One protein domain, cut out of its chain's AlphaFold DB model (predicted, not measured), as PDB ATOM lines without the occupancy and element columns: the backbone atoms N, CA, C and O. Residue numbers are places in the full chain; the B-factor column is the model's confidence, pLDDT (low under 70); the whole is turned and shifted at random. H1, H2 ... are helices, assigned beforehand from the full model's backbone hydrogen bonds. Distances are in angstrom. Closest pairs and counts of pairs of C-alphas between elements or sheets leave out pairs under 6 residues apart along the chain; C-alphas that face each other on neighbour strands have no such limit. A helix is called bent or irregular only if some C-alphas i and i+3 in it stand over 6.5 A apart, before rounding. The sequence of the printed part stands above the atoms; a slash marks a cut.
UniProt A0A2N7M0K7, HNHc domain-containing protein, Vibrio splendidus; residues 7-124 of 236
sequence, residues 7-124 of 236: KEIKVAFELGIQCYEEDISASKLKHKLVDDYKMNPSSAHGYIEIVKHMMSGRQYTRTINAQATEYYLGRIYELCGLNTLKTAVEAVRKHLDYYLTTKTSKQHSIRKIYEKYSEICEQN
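Overview. This is residues 7 to 124 of the 236 residues of the protein "HNHc domain-containing protein" of Vibrio splendidus (UniProt A0A2N7M0K7). Two groups of three helical rods are joined into one body: H1, H2 and H3 pack together at one end, while the two arms of the folded-back helix H4 and H5 make a small up-and-down bundle at the other. H3 crosses from H2 to H4b, and the first part of H1 also meets H4a, linking the two groups. The printed part has 118 residues, with five named helices in the order H1, H2, H3, H4, H5 and no named strand, and its class is all helix. It is compact, with a radius of gyration of the C-alphas of 13.6 A and spans of 40 by 34 by 23 A.

Arrangement. Begin with H1, residues 7 to 21, and H2, residues 26 to 37: they form a helical hairpin and touch at a shallow tilt of 23 degrees, closest at the C-alphas of Cys 19 and Ala 26, 6.2 A apart. H3, residues 41 to 56, touches H1 at a steep tilt of 50 degrees, and the closest C-alphas, of Gly 16 and Ile 48, are 4.2 A apart. H3 touches H2 too, closest at the C-alphas of Lys 30 and His 45, 5.4 A. H4, residues 66 to 102, was assigned as one helix by its hydrogen bonds but is bent, with C-alphas 79 and 82 9.4 A apart; its arms are H4a, residues 66 to 79, and H4b, residues 82 to 102. The arms touch and run opposite ways at a shallow tilt of 23 degrees, closest at the C-alphas of Tyr 77 and Leu 85, 5.2 A. With residues 53 to 56 alone, H3 touches H4b, and the C-alphas of Met 54 and Ala 88 come to 4.0 A. With residues 9 to 13 alone, H1 touches H4a, closest at the C-alphas of Ile 9 and Ala 68, 5.9 A. H5, residues 108 to 122, touches H4a the same way at a shallow tilt of 19 degrees, the C-alphas of Ala 66 and Ile 110 coming closest at 5.5 A. H4b and H5 form a helical hairpin at 36 degrees, only just a steep tilt, closest at the C-alphas of Lys 86 and Cys 121, 5.8 A. H2 and H5 are apart. Each O i to N i+4 pair is within hydrogen-bond range in H1, H4a, H4b and H5, against 5 of 8 in H2 and 10 of 12 in H3.

Along the chain. Find C-alpha 7 at (54.460, 22.697, 23.054), where H1 begins its 21.6 A. H2 covers 15.9 A and is only just irregular, with C-alphas 28 and 31 6.7 A apart; H3 covers 22.9 A. H4a covers 19.9 A, and H4b runs 30.2 A to C-alpha 102 at (30.254, 40.596, 31.684). H5 runs 20.2 A to C-alpha 122 at (54.549, 46.816, 42.176).

Size, cuts and confidence. The farthest C-alphas, of Asp 35 and Gln 123, are 42.3 A apart. The printed part has no cut and no long link. The mean pLDDT of the printed part is 88.7; look for values under 70 at residues 102 to 106 and 122 to 124.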
ATOM      1  N   LYS A   7      53.752  22.476  24.326       93.44
ATOM      2  CA  LYS A   7      54.460  22.697  23.054       93.44
ATOM      3  C   LYS A   7      53.713  23.700  22.173       93.44
ATOM      4  O   LYS A   7      54.337  24.622  21.660       93.44
ATOM      5  N   GLU A   8      52.392  23.565  22.061       95.00
ATOM      6  CA  GLU A   8      51.545  24.517  21.329       95.00
ATOM      7  C   GLU A   8      51.598  25.917  21.951       95.00
ATOM      8  O   GLU A   8      51.714  26.898  21.222       95.00
ATOM      9  N   ILE A   9      51.584  26.017  23.287       96.81
ATOM     10  CA  ILE A   9      51.718  27.294  24.011       96.81
ATOM     11  C   ILE A   9      53.037  27.990  23.652       96.81
ATOM     12  O   ILE A   9      53.039  29.182  23.356       96.81
ATOM     13  N   LYS A  10      54.156  27.255  23.655       95.81
ATOM     14  CA  LYS A  10      55.480  27.813  23.334       95.81
ATOM     15  C   LYS A  10      55.542  28.359  21.910       95.81
ATOM     16  O   LYS A  10      55.961  29.493  21.713       95.81
ATOM     17  N   VAL A  11      55.060  27.589  20.937       96.31
ATOM     18  CA  VAL A  11      55.061  28.008  19.528       96.31
ATOM     19  C   VAL A  11      54.106  29.177  19.296       96.31
ATOM     20  O   VAL A  11      54.433  30.110  18.567       96.31
ATOM     21  N   ALA A  12      52.936  29.176  19.940       97.06
ATOM     22  CA  ALA A  12      52.007  30.295  19.850       97.06
ATOM     23  C   ALA A  12      52.584  31.583  20.451       97.06
ATOM     24  O   ALA A  12      52.335  32.660  19.909       97.06
ATOM     25  N   PHE A  13      53.388  31.472  21.514       96.88
ATOM     26  CA  PHE A  13      54.127  32.598  22.074       96.88
ATOM     27  C   PHE A  13      55.118  33.188  21.064       96.88
ATOM     28  O   PHE A  13      55.072  34.385  20.796       96.88
ATOM     29  N   GLU A  14      55.969  32.350  20.467       94.75
ATOM     30  CA  GLU A  14      56.979  32.766  19.481       94.75
ATOM     31  C   GLU A  14      56.345  33.468  18.273       94.75
ATOM     32  O   GLU A  14      56.758  34.562  17.893       94.75
ATOM     33  N   LEU A  15      55.275  32.888  17.719       95.69
ATOM     34  CA  LEU A  15      54.515  33.506  16.629       95.69
ATOM     35  C   LEU A  15      53.829  34.808  17.067       95.69
ATOM     36  O   LEU A  15      53.671  35.725  16.267       95.69
ATOM     37  N   GLY A  16      53.414  34.899  18.329       95.12
ATOM     38  CA  GLY A  16      52.846  36.106  18.919       95.12
ATOM     39  C   GLY A  16      53.846  37.258  19.019       95.12
ATOM     40  O   GLY A  16      53.491  38.395  18.702       95.12
ATOM     41  N   ILE A  17      55.094  36.964  19.396       92.25
ATOM     42  CA  ILE A  17      56.203  37.929  19.381       92.25
ATOM     43  C   ILE A  17      56.489  38.374  17.948       92.25
ATOM     44  O   ILE A  17      56.487  39.573  17.683       92.25
ATOM     45  N   GLN A  18      56.582  37.437  16.999       91.25
ATOM     46  CA  GLN A  18      56.757  37.764  15.582       91.25
ATOM     47  C   GLN A  18      55.630  38.674  15.050       91.25
ATOM     48  O   GLN A  18      55.879  39.669  14.377       91.25
ATOM     49  N   CYS A  19      54.372  38.384  15.402       91.25
ATOM     50  CA  CYS A  19      53.214  39.225  15.077       91.25
ATOM     51  C   CYS A  19      53.312  40.661  15.615       91.25
ATOM     52  O   CYS A  19      52.689  41.574  15.060       91.25
ATOM     53  N   TYR A  20      53.998  40.847  16.741       89.56
ATOM     54  CA  TYR A  20      54.193  42.148  17.365       89.56
ATOM     55  C   TYR A  20      55.372  42.899  16.737       89.56
ATOM     56  O   TYR A  20      55.209  44.063  16.386       89.56
ATOM     57  N   GLU A  21      56.515  42.237  16.549       87.00
ATOM     58  CA  GLU A  21      57.750  42.843  16.032       87.00
ATOM     59  C   GLU A  21      57.674  43.184  14.539       87.00
ATOM     60  O   GLU A  21      58.112  44.254  14.124       87.00
ATOM     61  N   GLU A  22      57.076  42.304  13.731       90.81
ATOM     62  CA  GLU A  22      56.994  42.453  12.269       90.81
ATOM     63  C   GLU A  22      55.653  43.057  11.803       90.81
ATOM     64  O   GLU A  22      55.374  43.132  10.607       90.81
ATOM     65  N   ASP A  23      54.782  43.431  12.745       87.81
ATOM     66  CA  ASP A  23      53.394  43.868  12.523       87.81
ATOM     67  C   ASP A  23      52.573  42.948  11.590       87.81
ATOM     68  O   ASP A  23      51.694  43.360  10.828       87.81
ATOM     69  N   ILE A  24      52.829  41.640  11.669       90.38
ATOM     70  CA  ILE A  24      52.098  40.625  10.909       90.38
ATOM     71  C   ILE A  24      50.785  40.271  11.622       90.38
ATOM     72  O   ILE A  24      50.691  40.206  12.848       90.38
ATOM     73  N   SER A  25      49.729  39.994  10.853       91.56
ATOM     74  CA  SER A  25      48.451  39.523  11.403       91.56
ATOM     75  C   SER A  25      48.541  38.082  11.922       91.56
ATOM     76  O   SER A  25      48.968  37.183  11.194       91.56
ATOM     77  N   ALA A  26      47.996  37.829  13.117       91.62
ATOM     78  CA  ALA A  26      47.861  36.485  13.693       91.62
ATOM     79  C   ALA A  26      47.098  35.511  12.777       91.62
ATOM     80  O   ALA A  26      47.307  34.300  12.820       91.62
ATOM     81  N   SER A  27      46.226  36.024  11.903       92.31
ATOM     82  CA  SER A  27      45.532  35.217  10.894       92.31
ATOM     83  C   SER A  27      46.473  34.590   9.867       92.31
ATOM     84  O   SER A  27      46.159  33.507   9.383       92.31
ATOM     85  N   LYS A  28      47.606  35.233   9.556       92.06
ATOM     86  CA  LYS A  28      48.617  34.697   8.634       92.06
ATOM     87  C   LYS A  28      49.483  33.632   9.309       92.06
ATOM     88  O   LYS A  28      49.777  32.616   8.692       92.06
ATOM     89  N   LEU A  29      49.848  33.833  10.577       91.81
ATOM     90  CA  LEU A  29      50.775  32.941  11.285       91.81
ATOM     91  C   LEU A  29      50.109  31.700  11.899       91.81
ATOM     92  O   LEU A  29      50.778  30.687  12.097       91.81
ATOM     93  N   LYS A  30      48.791  31.723  12.154       93.69
ATOM     94  CA  LYS A  30      48.083  30.590  12.783       93.69
ATOM     95  C   LYS A  30      48.204  29.269  12.015       93.69
ATOM     96  O   LYS A  30      48.065  28.221  12.636       93.69
ATOM     97  N   HIS A  31      48.447  29.309  10.700       93.19
ATOM     98  CA  HIS A  31      48.570  28.112   9.861       93.19
ATOM     99  C   HIS A  31      49.656  27.164  10.371       93.19
ATOM    100  O   HIS A  31      49.399  25.976  10.474       93.19
ATOM    101  N   LYS A  32      50.787  27.684  10.865       91.31
ATOM    102  CA  LYS A  32      51.850  26.860  11.460       91.31
ATOM    103  C   LYS A  32      51.353  26.007  12.639       91.31
ATOM    104  O   LYS A  32      51.637  24.821  12.721       91.31
ATOM    105  N   LEU A  33      50.543  26.583  13.533       93.50
ATOM    106  CA  LEU A  33      49.941  25.843  14.655       93.50
ATOM    107  C   LEU A  33      48.863  24.849  14.197       93.50
ATOM    108  O   LEU A  33      48.702  23.784  14.792       93.50
ATOM    109  N   VAL A  34      48.106  25.190  13.155       94.50
ATOM    110  CA  VAL A  34      47.046  24.325  12.619       94.50
ATOM    111  C   VAL A  34      47.640  23.131  11.873       94.50
ATOM    112  O   VAL A  34      47.197  21.999  12.066       94.50
ATOM    113  N   ASP A  35      48.656  23.364  11.053       93.50
ATOM    114  CA  ASP A  35      49.209  22.369  10.142       93.50
ATOM    115  C   ASP A  35      50.165  21.425  10.877       93.50
ATOM    116  O   ASP A  35      49.998  20.203  10.776       93.50
ATOM    117  N   ASP A  36      51.068  21.967  11.701       93.69
ATOM    118  CA  ASP A  36      52.127  21.191  12.361       93.69
ATOM    119  C   ASP A  36      51.670  20.589  13.699       93.69
ATOM    120  O   ASP A  36      52.092  19.493  14.067       93.69
ATOM    121  N   TYR A  37      50.780  21.281  14.422       92.50
ATOM    122  CA  TYR A  37      50.359  20.890  15.778       92.50
ATOM    123  C   TYR A  37      48.888  20.477  15.873       92.50
ATOM    124  O   TYR A  37      48.447  20.028  16.928       92.50
ATOM    125  N   LYS A  38      48.122  20.586  14.778       93.31
ATOM    126  CA  LYS A  38      46.681  20.273  14.732       93.31
ATOM    127  C   LYS A  38      45.855  21.066  15.752       93.31
ATOM    128  O   LYS A  38      44.763  20.646  16.145       93.31
ATOM    129  N   MET A  39      46.349  22.241  16.143       92.88
ATOM    130  CA  MET A  39      45.659  23.137  17.060       92.88
ATOM    131  C   MET A  39      44.383  23.673  16.400       92.88
ATOM    132  O   MET A  39      44.355  23.966  15.203       92.88
ATOM    133  N   ASN A  40      43.306  23.845  17.173       93.88
ATOM    134  CA  ASN A  40      42.083  24.437  16.631       93.88
ATOM    135  C   ASN A  40      42.373  25.844  16.052       93.88
ATOM    136  O   ASN A  40      42.943  26.664  16.774       93.88
ATOM    137  N   PRO A  41      41.928  26.178  14.822       94.06
ATOM    138  CA  PRO A  41      42.261  27.455  14.182       94.06
ATOM    139  C   PRO A  41      41.859  28.701  14.978       94.06
ATOM    140  O   PRO A  41      42.570  29.707  14.954       94.06
ATOM    141  N   SER A  42      40.732  28.649  15.697       93.50
ATOM    142  CA  SER A  42      40.292  29.750  16.558       93.50
ATOM    143  C   SER A  42      41.194  29.889  17.776       93.50
ATOM    144  O   SER A  42      41.542  31.014  18.134       93.50
ATOM    145  N   SER A  43      41.592  28.777  18.395       93.75
ATOM    146  CA  SER A  43      42.533  28.784  19.518       93.75
ATOM    147  C   SER A  43      43.918  29.247  19.079       93.75
ATOM    148  O   SER A  43      44.467  30.132  19.717       93.75
ATOM    149  N   ALA A  44      44.444  28.736  17.963       95.38
ATOM    150  CA  ALA A  44      45.731  29.147  17.404       95.38
ATOM    151  C   ALA A  44      45.788  30.662  17.178       95.38
ATOM    152  O   ALA A  44      46.695  31.333  17.660       95.38
ATOM    153  N   HIS A  45      44.763  31.218  16.526       96.19
ATOM    154  CA  HIS A  45      44.647  32.662  16.347       96.19
ATOM    155  C   HIS A  45      44.609  33.412  17.685       96.19
ATOM    156  O   HIS A  45      45.385  34.337  17.884       96.19
ATOM    157  N   GLY A  46      43.742  32.990  18.615       95.62
ATOM    158  CA  GLY A  46      43.581  33.671  19.901       95.62
ATOM    159  C   GLY A  46      44.839  33.636  20.772       95.62
ATOM    160  O   GLY A  46      45.165  34.635  21.403       95.62
ATOM    161  N   TYR A  47      45.565  32.515  20.789       96.94
ATOM    162  CA  TYR A  47      46.795  32.365  21.570       96.94
ATOM    163  C   TYR A  47      47.930  33.241  21.035       96.94
ATOM    164  O   TYR A  47      48.683  33.778  21.841       96.94
ATOM    165  N   ILE A  48      48.035  33.412  19.713       96.94
ATOM    166  CA  ILE A  48      48.992  34.334  19.082       96.94
ATOM    167  C   ILE A  48      48.579  35.788  19.356       96.94
ATOM    168  O   ILE A  48      49.384  36.613  19.781       96.94
ATOM    169  N   GLU A  49      47.304  36.110  19.135       96.19
ATOM    170  CA  GLU A  49      46.781  37.475  19.242       96.19
ATOM    171  C   GLU A  49      46.885  38.035  20.668       96.19
ATOM    172  O   GLU A  49      47.191  39.212  20.860       96.19
ATOM    173  N   ILE A  50      46.708  37.191  21.688       96.12
ATOM    174  CA  ILE A  50      46.824  37.611  23.089       96.12
ATOM    175  C   ILE A  50      48.248  38.034  23.455       96.12
ATOM    176  O   ILE A  50      48.394  38.974  24.231       96.12
ATOM    177  N   VAL A  51      49.286  37.452  22.848       96.25
ATOM    178  CA  VAL A  51      50.663  37.951  23.020       96.25
ATOM    179  C   VAL A  51      50.765  39.386  22.511       96.25
ATOM    180  O   VAL A  51      51.264  40.249  23.224       96.25
ATOM    181  N   LYS A  52      50.206  39.692  21.331       94.12
ATOM    182  CA  LYS A  52      50.191  41.061  20.782       94.12
ATOM    183  C   LYS A  52      49.447  42.035  21.703       94.12
ATOM    184  O   LYS A  52      49.884  43.172  21.883       94.12
ATOM    185  N   HIS A  53      48.342  41.604  22.316       94.81
ATOM    186  CA  HIS A  53      47.629  42.405  23.315       94.81
ATOM    187  C   HIS A  53      48.450  42.632  24.586       94.81
ATOM    188  O   HIS A  53      48.518  43.768  25.047       94.81
ATOM    189  N   MET A  54      49.108  41.594  25.108       95.81
ATOM    190  CA  MET A  54      50.003  41.688  26.264       95.81
ATOM    191  C   MET A  54      51.176  42.635  25.986       95.81
ATOM    192  O   MET A  54      51.383  43.583  26.735       95.81
ATOM    193  N   MET A  55      51.860  42.483  24.853       91.50
ATOM    194  CA  MET A  55      52.987  43.335  24.444       91.50
ATOM    195  C   MET A  55      52.594  44.804  24.201       91.50
ATOM    196  O   MET A  55      53.440  45.692  24.236       91.50
ATOM    197  N   SER A  56      51.310  45.091  23.948       88.06
ATOM    198  CA  SER A  56      50.799  46.452  23.704       88.06
ATOM    199  C   SER A  56      49.918  47.013  24.825       88.06
ATOM    200  O   SER A  56      49.406  48.126  24.700       88.06
ATOM    201  N   GLY A  57      49.694  46.257  25.905       88.38
ATOM    202  CA  GLY A  57      48.874  46.681  27.043       88.38
ATOM    203  C   GLY A  57      47.387  46.841  26.718       88.38
ATOM    204  O   GLY A  57      46.655  47.531  27.437       88.38
ATOM    205  N   ARG A  58      46.918  46.263  25.608       91.06
ATOM    206  CA  ARG A  58      45.527  46.379  25.149       91.06
ATOM    207  C   ARG A  58      44.652  45.324  25.822       91.06
ATOM    208  O   ARG A  58      45.082  44.198  26.036       91.06
ATOM    209  N   GLN A  59      43.398  45.676  26.105       91.19
ATOM    210  CA  GLN A  59      42.407  44.715  26.598       91.19
ATOM    211  C   GLN A  59      42.172  43.609  25.561       91.19
ATOM    212  O   GLN A  59      42.039  43.896  24.371       91.19
ATOM    213  N   TYR A  60      42.044  42.369  26.027       92.62
ATOM    214  CA  TYR A  60      41.601  41.229  25.229       92.62
ATOM    215  C   TYR A  60      40.440  40.515  25.933       92.62
ATOM    216  O   TYR A  60      40.342  40.510  27.161       92.62
ATOM    217  N   THR A  61      39.531  39.914  25.166       89.31
ATOM    218  CA  THR A  61      38.302  39.290  25.700       89.31
ATOM    219  C   THR A  61      38.327  37.767  25.650       89.31
ATOM    220  O   THR A  61      37.567  37.118  26.362       89.31
ATOM    221  N   ARG A  62      39.206  37.172  24.838       88.38
ATOM    222  CA  ARG A  62      39.374  35.717  24.764       88.38
ATOM    223  C   ARG A  62      40.171  35.193  25.955       88.38
ATOM    224  O   ARG A  62      41.151  35.802  26.359       88.38
ATOM    225  N   THR A  63      39.776  34.046  26.495       87.19
ATOM    226  CA  THR A  63      40.504  33.394  27.591       87.19
ATOM    227  C   THR A  63      41.471  32.354  27.032       87.19
ATOM    228  O   THR A  63      41.061  31.466  26.283       87.19
ATOM    229  N   ILE A  64      42.740  32.440  27.426       92.94
ATOM    230  CA  ILE A  64      43.719  31.348  27.302       92.94
ATOM    231  C   ILE A  64      43.804  30.610  28.634       92.94
ATOM    232  O   ILE A  64      43.365  31.122  29.662       92.94
ATOM    233  N   ASN A  65      44.308  29.379  28.624       92.50
ATOM    234  CA  ASN A  65      44.407  28.618  29.864       92.50
ATOM    235  C   ASN A  65      45.452  29.244  30.813       92.50
ATOM    236  O   ASN A  65      46.333  29.988  30.386       92.50
ATOM    237  N   ALA A  66      45.350  28.933  32.108       92.31
ATOM    238  CA  ALA A  66      46.237  29.492  33.127       92.31
ATOM    239  C   ALA A  66      47.723  29.195  32.845       92.31
ATOM    240  O   ALA A  66      48.554  30.086  32.972       92.31
ATOM    241  N   GLN A  67      48.037  27.983  32.373       94.25
ATOM    242  CA  GLN A  67      49.402  27.592  32.006       94.25
ATOM    243  C   GLN A  67      49.988  28.498  30.910       94.25
ATOM    244  O   GLN A  67      51.160  28.857  30.968       94.25
ATOM    245  N   ALA A  68      49.178  28.899  29.930       96.31
ATOM    246  CA  ALA A  68      49.583  29.795  28.859       96.31
ATOM    247  C   ALA A  68      49.759  31.231  29.354       96.31
ATOM    248  O   ALA A  68      50.764  31.852  29.031       96.31
ATOM    249  N   THR A  69      48.833  31.738  30.177       96.38
ATOM    250  CA  THR A  69      48.966  33.072  30.784       96.38
ATOM    251  C   THR A  69      50.245  33.181  31.611       96.38
ATOM    252  O   THR A  69      50.988  34.149  31.461       96.38
ATOM    253  N   GLU A  70      50.525  32.189  32.460       95.88
ATOM    254  CA  GLU A  70      51.733  32.181  33.290       95.88
ATOM    255  C   GLU A  70      53.001  32.076  32.444       95.88
ATOM    256  O   GLU A  70      53.946  32.830  32.673       95.88
ATOM    257  N   TYR A  71      53.005  31.190  31.441       95.81
ATOM    258  CA  TYR A  71      54.129  31.057  30.520       95.81
ATOM    259  C   TYR A  71      54.395  32.368  29.770       95.81
ATOM    260  O   TYR A  71      55.541  32.794  29.677       95.81
ATOM    261  N   TYR A  72      53.355  33.040  29.266       97.88
ATOM    262  CA  TYR A  72      53.510  34.275  28.493       97.88
ATOM    263  C   TYR A  72      54.101  35.397  29.343       97.88
ATOM    264  O   TYR A  72      55.075  36.012  28.924       97.88
ATOM    265  N   LEU A  73      53.562  35.642  30.541       95.94
ATOM    266  CA  LEU A  73      54.084  36.682  31.430       95.94
ATOM    267  C   LEU A  73      55.531  36.400  31.851       95.94
ATOM    268  O   LEU A  73      56.366  37.300  31.784       95.94
ATOM    269  N   GLY A  74      55.852  35.150  32.199       89.25
ATOM    270  CA  GLY A  74      57.213  34.751  32.568       89.25
ATOM    271  C   GLY A  74      58.201  34.952  31.424       89.25
ATOM    272  O   GLY A  74      59.243  35.576  31.602       89.25
ATOM    273  N   ARG A  75      57.840  34.525  30.210       93.31
ATOM    274  CA  ARG A  75      58.688  34.710  29.025       93.31
ATOM    275  C   ARG A  75      58.826  36.166  28.601       93.31
ATOM    276  O   ARG A  75      59.909  36.550  28.176       93.31
ATOM    277  N   ILE A  76      57.774  36.976  28.719       90.00
ATOM    278  CA  ILE A  76      57.860  38.424  28.471       90.00
ATOM    279  C   ILE A  76      58.829  39.062  29.465       90.00
ATOM    280  O   ILE A  76      59.644  39.891  29.069       90.00
ATOM    281  N   TYR A  77      58.781  38.660  30.735       88.69
ATOM    282  CA  TYR A  77      59.719  39.155  31.733       88.69
ATOM    283  C   TYR A  77      61.164  38.752  31.417       88.69
ATOM    284  O   TYR A  77      62.037  39.616  31.371       88.69
ATOM    285  N   GLU A  78      61.401  37.471  31.130       79.56
ATOM    286  CA  GLU A  78      62.727  36.936  30.798       79.56
ATOM    287  C   GLU A  78      63.339  37.581  29.546       79.56
ATOM    288  O   GLU A  78      64.537  37.851  29.519       79.56
ATOM    289  N   LEU A  79      62.537  37.811  28.501       76.12
ATOM    290  CA  LEU A  79      63.032  38.272  27.199       76.12
ATOM    291  C   LEU A  79      63.033  39.794  27.052       76.12
ATOM    292  O   LEU A  79      63.938  40.356  26.443       76.12
ATOM    293  N   CYS A  80      62.001  40.460  27.567       79.62
ATOM    294  CA  CYS A  80      61.736  41.873  27.295       79.62
ATOM    295  C   CYS A  80      61.885  42.757  28.543       79.62
ATOM    296  O   CYS A  80      61.841  43.985  28.439       79.62
ATOM    297  N   GLY A  81      62.061  42.150  29.717       77.31
ATOM    298  CA  GLY A  81      62.269  42.841  30.980       77.31
ATOM    299  C   GLY A  81      61.001  43.433  31.601       77.31
ATOM    300  O   GLY A  81      59.878  43.321  31.104       77.31
ATOM    301  N   LEU A  82      61.203  44.095  32.740       80.38
ATOM    302  CA  LEU A  82      60.142  44.541  33.643       80.38
ATOM    303  C   LEU A  82      59.140  45.532  33.023       80.38
ATOM    304  O   LEU A  82      57.951  45.457  33.317       80.38
ATOM    305  N   ASN A  83      59.587  46.475  32.189       80.25
ATOM    306  CA  ASN A  83      58.686  47.495  31.633       80.25
ATOM    307  C   ASN A  83      57.640  46.857  30.707       80.25
ATOM    308  O   ASN A  83      56.453  47.161  30.808       80.25
ATOM    309  N   THR A  84      58.065  45.909  29.874       83.38
ATOM    310  CA  THR A  84      57.167  45.143  29.005       83.38
ATOM    311  C   THR A  84      56.299  44.185  29.818       83.38
ATOM    312  O   THR A  84      55.119  44.019  29.510       83.38
ATOM    313  N   LEU A  85      56.828  43.623  30.913       91.19
ATOM    314  CA  LEU A  85      56.017  42.864  31.867       91.19
ATOM    315  C   LEU A  85      54.895  43.728  32.467       91.19
ATOM    316  O   LEU A  85      53.751  43.286  32.457       91.19
ATOM    317  N   LYS A  86      55.170  44.962  32.917       86.81
ATOM    318  CA  LYS A  86      54.145  45.897  33.431       86.81
ATOM    319  C   LYS A  86      53.033  46.117  32.402       86.81
ATOM    320  O   LYS A  86      51.851  46.049  32.735       86.81
ATOM    321  N   THR A  87      53.404  46.319  31.138       89.38
ATOM    322  CA  THR A  87      52.458  46.441  30.020       89.38
ATOM    323  C   THR A  87      51.607  45.176  29.842       89.38
ATOM    324  O   THR A  87      50.385  45.269  29.702       89.38
ATOM    325  N   ALA A  88      52.221  43.996  29.912       94.12
ATOM    326  CA  ALA A  88      51.524  42.720  29.789       94.12
ATOM    327  C   ALA A  88      50.582  42.440  30.968       94.12
ATOM    328  O   ALA A  88      49.432  42.053  30.759       94.12
ATOM    329  N   VAL A  89      51.028  42.702  32.196       94.12
ATOM    330  CA  VAL A  89      50.228  42.592  33.425       94.12
ATOM    331  C   VAL A  89      49.013  43.517  33.367       94.12
ATOM    332  O   VAL A  89      47.907  43.104  33.713       94.12
ATOM    333  N   GLU A  90      49.172  44.732  32.842       91.44
ATOM    334  CA  GLU A  90      48.065  45.667  32.629       91.44
ATOM    335  C   GLU A  90      47.040  45.144  31.603       91.44
ATOM    336  O   GLU A  90      45.831  45.311  31.791       91.44
ATOM    337  N   ALA A  91      47.475  44.453  30.542       95.06
ATOM    338  CA  ALA A  91      46.554  43.788  29.614       95.06
ATOM    339  C   ALA A  91      45.741  42.679  30.307       95.06
ATOM    340  O   ALA A  91      44.530  42.570  30.087       95.06
ATOM    341  N   VAL A  92      46.379  41.890  31.181       94.31
ATOM    342  CA  VAL A  92      45.713  40.843  31.977       94.31
ATOM    343  C   VAL A  92      44.735  41.452  32.984       94.31
ATOM    344  O   VAL A  92      43.615  40.957  33.122       94.31
ATOM    345  N   ARG A  93      45.088  42.570  33.630       93.12
ATOM    346  CA  ARG A  93      44.178  43.321  34.510       93.12
ATOM    347  C   ARG A  93      42.898  43.717  33.775       93.12
ATOM    348  O   ARG A  93      41.801  43.419  34.244       93.12
ATOM    349  N   LYS A  94      43.029  44.314  32.584       91.88
ATOM    350  CA  LYS A  94      41.885  44.700  31.736       91.88
ATOM    351  C   LYS A  94      41.034  43.495  31.321       91.88
ATOM    352  O   LYS A  94      39.812  43.608  31.242       91.88
ATOM    353  N   HIS A  95      41.653  42.338  31.074       92.00
ATOM    354  CA  HIS A  95      40.925  41.095  30.813       92.00
ATOM    355  C   HIS A  95      40.080  40.654  32.018       92.00
ATOM    356  O   HIS A  95      38.901  40.327  31.863       92.00
ATOM    357  N   LEU A  96      40.661  40.674  33.221       87.25
ATOM    358  CA  LEU A  96      39.961  40.315  34.455       87.25
ATOM    359  C   LEU A  96      38.795  41.273  34.746       87.25
ATOM    360  O   LEU A  96      37.706  40.809  35.083       87.25
ATOM    361  N   ASP A  97      38.983  42.580  34.549       85.75
ATOM    362  CA  ASP A  97      37.931  43.593  34.712       85.75
ATOM    363  C   ASP A  97      36.760  43.373  33.736       85.75
ATOM    364  O   ASP A  97      35.587  43.428  34.121       85.75
ATOM    365  N   TYR A  98      37.060  43.051  32.472       83.75
ATOM    366  CA  TYR A  98      36.043  42.684  31.483       83.75
ATOM    367  C   TYR A  98      35.231  41.456  31.928       83.75
ATOM    368  O   TYR A  98      34.008  41.429  31.778       83.75
ATOM    369  N   TYR A  99      35.872  40.447  32.523       80.56
ATOM    370  CA  TYR A  99      35.169  39.254  33.009       80.56
ATOM    371  C   TYR A  99      34.310  39.521  34.243       80.56
ATOM    372  O   TYR A  99      33.206  38.985  34.320       80.56
ATOM    373  N   LEU A 100      34.765  40.378  35.161       75.81
ATOM    374  CA  LEU A 100      33.983  40.790  36.333       75.81
ATOM    375  C   LEU A 100      32.694  41.530  35.954       75.81
ATOM    376  O   LEU A 100      31.710  41.453  36.683       75.81
ATOM    377  N   THR A 101      32.697  42.238  34.824       74.75
ATOM    378  CA  THR A 101      31.558  43.046  34.364       74.75
ATOM    379  C   THR A 101      30.594  42.293  33.448       74.75
ATOM    380  O   THR A 101      29.429  42.670  33.360       74.75
ATOM    381  N   THR A 102      31.038  41.228  32.766       68.94
ATOM    382  CA  THR A 102      30.254  40.596  31.684       68.94
ATOM    383  C   THR A 102      29.995  39.093  31.839       68.94
ATOM    384  O   THR A 102      29.217  38.536  31.058       68.94
ATOM    385  N   LYS A 103      30.623  38.397  32.801       66.88
ATOM    386  CA  LYS A 103      30.549  36.927  32.935       66.88
ATOM    387  C   LYS A 103      30.385  36.465  34.388       66.88
ATOM    388  O   LYS A 103      30.746  37.152  35.332       66.88
ATOM    389  N   THR A 104      29.887  35.239  34.557       58.06
ATOM    390  CA  THR A 104      29.674  34.583  35.863       58.06
ATOM    391  C   THR A 104      30.954  33.997  36.477       58.06
ATOM    392  O   THR A 104      31.007  33.754  37.680       58.06
ATOM    393  N   SER A 105      31.986  33.731  35.666       67.44
ATOM    394  CA  SER A 105      33.240  33.111  36.119       67.44
ATOM    395  C   SER A 105      34.226  34.152  36.649       67.44
ATOM    396  O   SER A 105      34.570  35.098  35.945       67.44
ATOM    397  N   LYS A 106      34.746  33.928  37.862       67.25
ATOM    398  CA  LYS A 106      35.700  34.822  38.548       67.25
ATOM    399  C   LYS A 106      37.167  34.639  38.125       67.25
ATOM    400  O   LYS A 106      38.036  35.316  38.671       67.25
ATOM    401  N   GLN A 107      37.439  33.721  37.188       80.69
ATOM    402  CA  GLN A 107      38.774  33.386  36.664       80.69
ATOM    403  C   GLN A 107      39.882  33.263  37.736       80.69
ATOM    404  O   GLN A 107      40.962  33.836  37.602       80.69
ATOM    405  N   HIS A 108      39.630  32.493  38.801       82.81
ATOM    406  CA  HIS A 108      40.526  32.396  39.963       82.81
ATOM    407  C   HIS A 108      41.992  32.086  39.613       82.81
ATOM    408  O   HIS A 108      42.886  32.736  40.140       82.81
ATOM    409  N   SER A 109      42.260  31.155  38.692       87.56
ATOM    410  CA  SER A 109      43.640  30.799  38.322       87.56
ATOM    411  C   SER A 109      44.386  31.927  37.602       87.56
ATOM    412  O   SER A 109      45.560  32.145  37.864       87.56
ATOM    413  N   ILE A 110      43.711  32.669  36.716       89.56
ATOM    414  CA  ILE A 110      44.323  33.802  35.997       89.56
ATOM    415  C   ILE A 110      44.519  34.986  36.945       89.56
ATOM    416  O   ILE A 110      45.509  35.698  36.826       89.56
ATOM    417  N   ARG A 111      43.620  35.161  37.921       86.62
ATOM    418  CA  ARG A 111      43.772  36.152  38.988       86.62
ATOM    419  C   ARG A 111      45.024  35.904  39.832       86.62
ATOM    420  O   ARG A 111      45.798  36.838  39.971       86.62
ATOM    421  N   LYS A 112      45.267  34.661  40.267       86.25
ATOM    422  CA  LYS A 112      46.497  34.298  40.998       86.25
ATOM    423  C   LYS A 112      47.761  34.624  40.201       86.25
ATOM    424  O   LYS A 112      48.712  35.185  40.723       86.25
ATOM    425  N   ILE A 113      47.750  34.320  38.902       90.25
ATOM    426  CA  ILE A 113      48.868  34.649  38.007       90.25
ATOM    427  C   ILE A 113      49.040  36.169  37.889       90.25
ATOM    428  O   ILE A 113      50.155  36.671  37.982       90.25
ATOM    429  N   TYR A 114      47.948  36.911  37.688       91.06
ATOM    430  CA  TYR A 114      47.984  38.369  37.656       91.06
ATOM    431  C   TYR A 114      48.552  38.944  38.956       91.06
ATOM    432  O   TYR A 114      49.420  39.798  38.876       91.06
ATOM    433  N   GLU A 115      48.115  38.464  40.119       84.94
ATOM    434  CA  GLU A 115      48.596  38.907  41.434       84.94
ATOM    435  C   GLU A 115      50.104  38.666  41.578       84.94
ATOM    436  O   GLU A 115      50.833  39.628  41.813       84.94
ATOM    437  N   LYS A 116      50.586  37.453  41.273       88.06
ATOM    438  CA  LYS A 116      52.019  37.110  41.247       88.06
ATOM    439  C   LYS A 116      52.848  38.084  40.401       88.06
ATOM    440  O   LYS A 116      53.853  38.615  40.862       88.06
ATOM    441  N   TYR A 117      52.448  38.341  39.153       88.62
ATOM    442  CA  TYR A 117      53.214  39.236  38.273       88.62
ATOM    443  C   TYR A 117      52.955  40.729  38.540       88.62
ATOM    444  O   TYR A 117      53.825  41.547  38.245       88.62
ATOM    445  N   SER A 118      51.807  41.101  39.116       84.06
ATOM    446  CA  SER A 118      51.526  42.465  39.586       84.06
ATOM    447  C   SER A 118      52.387  42.796  40.792       84.06
ATOM    448  O   SER A 118      52.953  43.877  40.826       84.06
ATOM    449  N   GLU A 119      52.596  41.860  41.716       81.06
ATOM    450  CA  GLU A 119      53.512  42.038  42.843       81.06
ATOM    451  C   GLU A 119      54.959  42.235  42.364       81.06
ATOM    452  O   GLU A 119      55.611  43.192  42.783       81.06
ATOM    453  N   ILE A 120      55.421  41.446  41.383       80.12
ATOM    454  CA  ILE A 120      56.715  41.674  40.704       80.12
ATOM    455  C   ILE A 120      56.777  43.084  40.085       80.12
ATOM    456  O   ILE A 120      57.822  43.737  40.094       80.12
ATOM    457  N   CYS A 121      55.666  43.589  39.544       79.06
ATOM    458  CA  CYS A 121      55.595  44.927  38.952       79.06
ATOM    459  C   CYS A 121      55.540  46.061  39.993       79.06
ATOM    460  O   CYS A 121      56.134  47.119  39.770       79.06
ATOM    461  N   GLU A 122      54.827  45.854  41.102       67.69
ATOM    462  CA  GLU A 122      54.549  46.816  42.176       67.69
ATOM    463  C   GLU A 122      55.743  46.974  43.123       67.69
ATOM    464  O   GLU A 122      56.085  48.093  43.502       67.69
ATOM    465  N   GLN A 123      56.468  45.892  43.414       56.72
ATOM    466  CA  GLN A 123      57.730  45.957  44.162       56.72
ATOM    467  C   GLN A 123      58.843  46.698  43.388       56.72
ATOM    468  O   GLN A 123      59.862  47.068  43.965       56.72
ATOM    469  N   ASN A 124      58.613  47.006  42.104       51.81
ATOM    470  CA  ASN A 124      59.501  47.771  41.229       51.81
ATOM    471  C   ASN A 124      58.907  49.126  40.762       51.81
ATOM    472  O   ASN A 124      59.245  49.613  39.673       51.81
TER     473      ASN A 124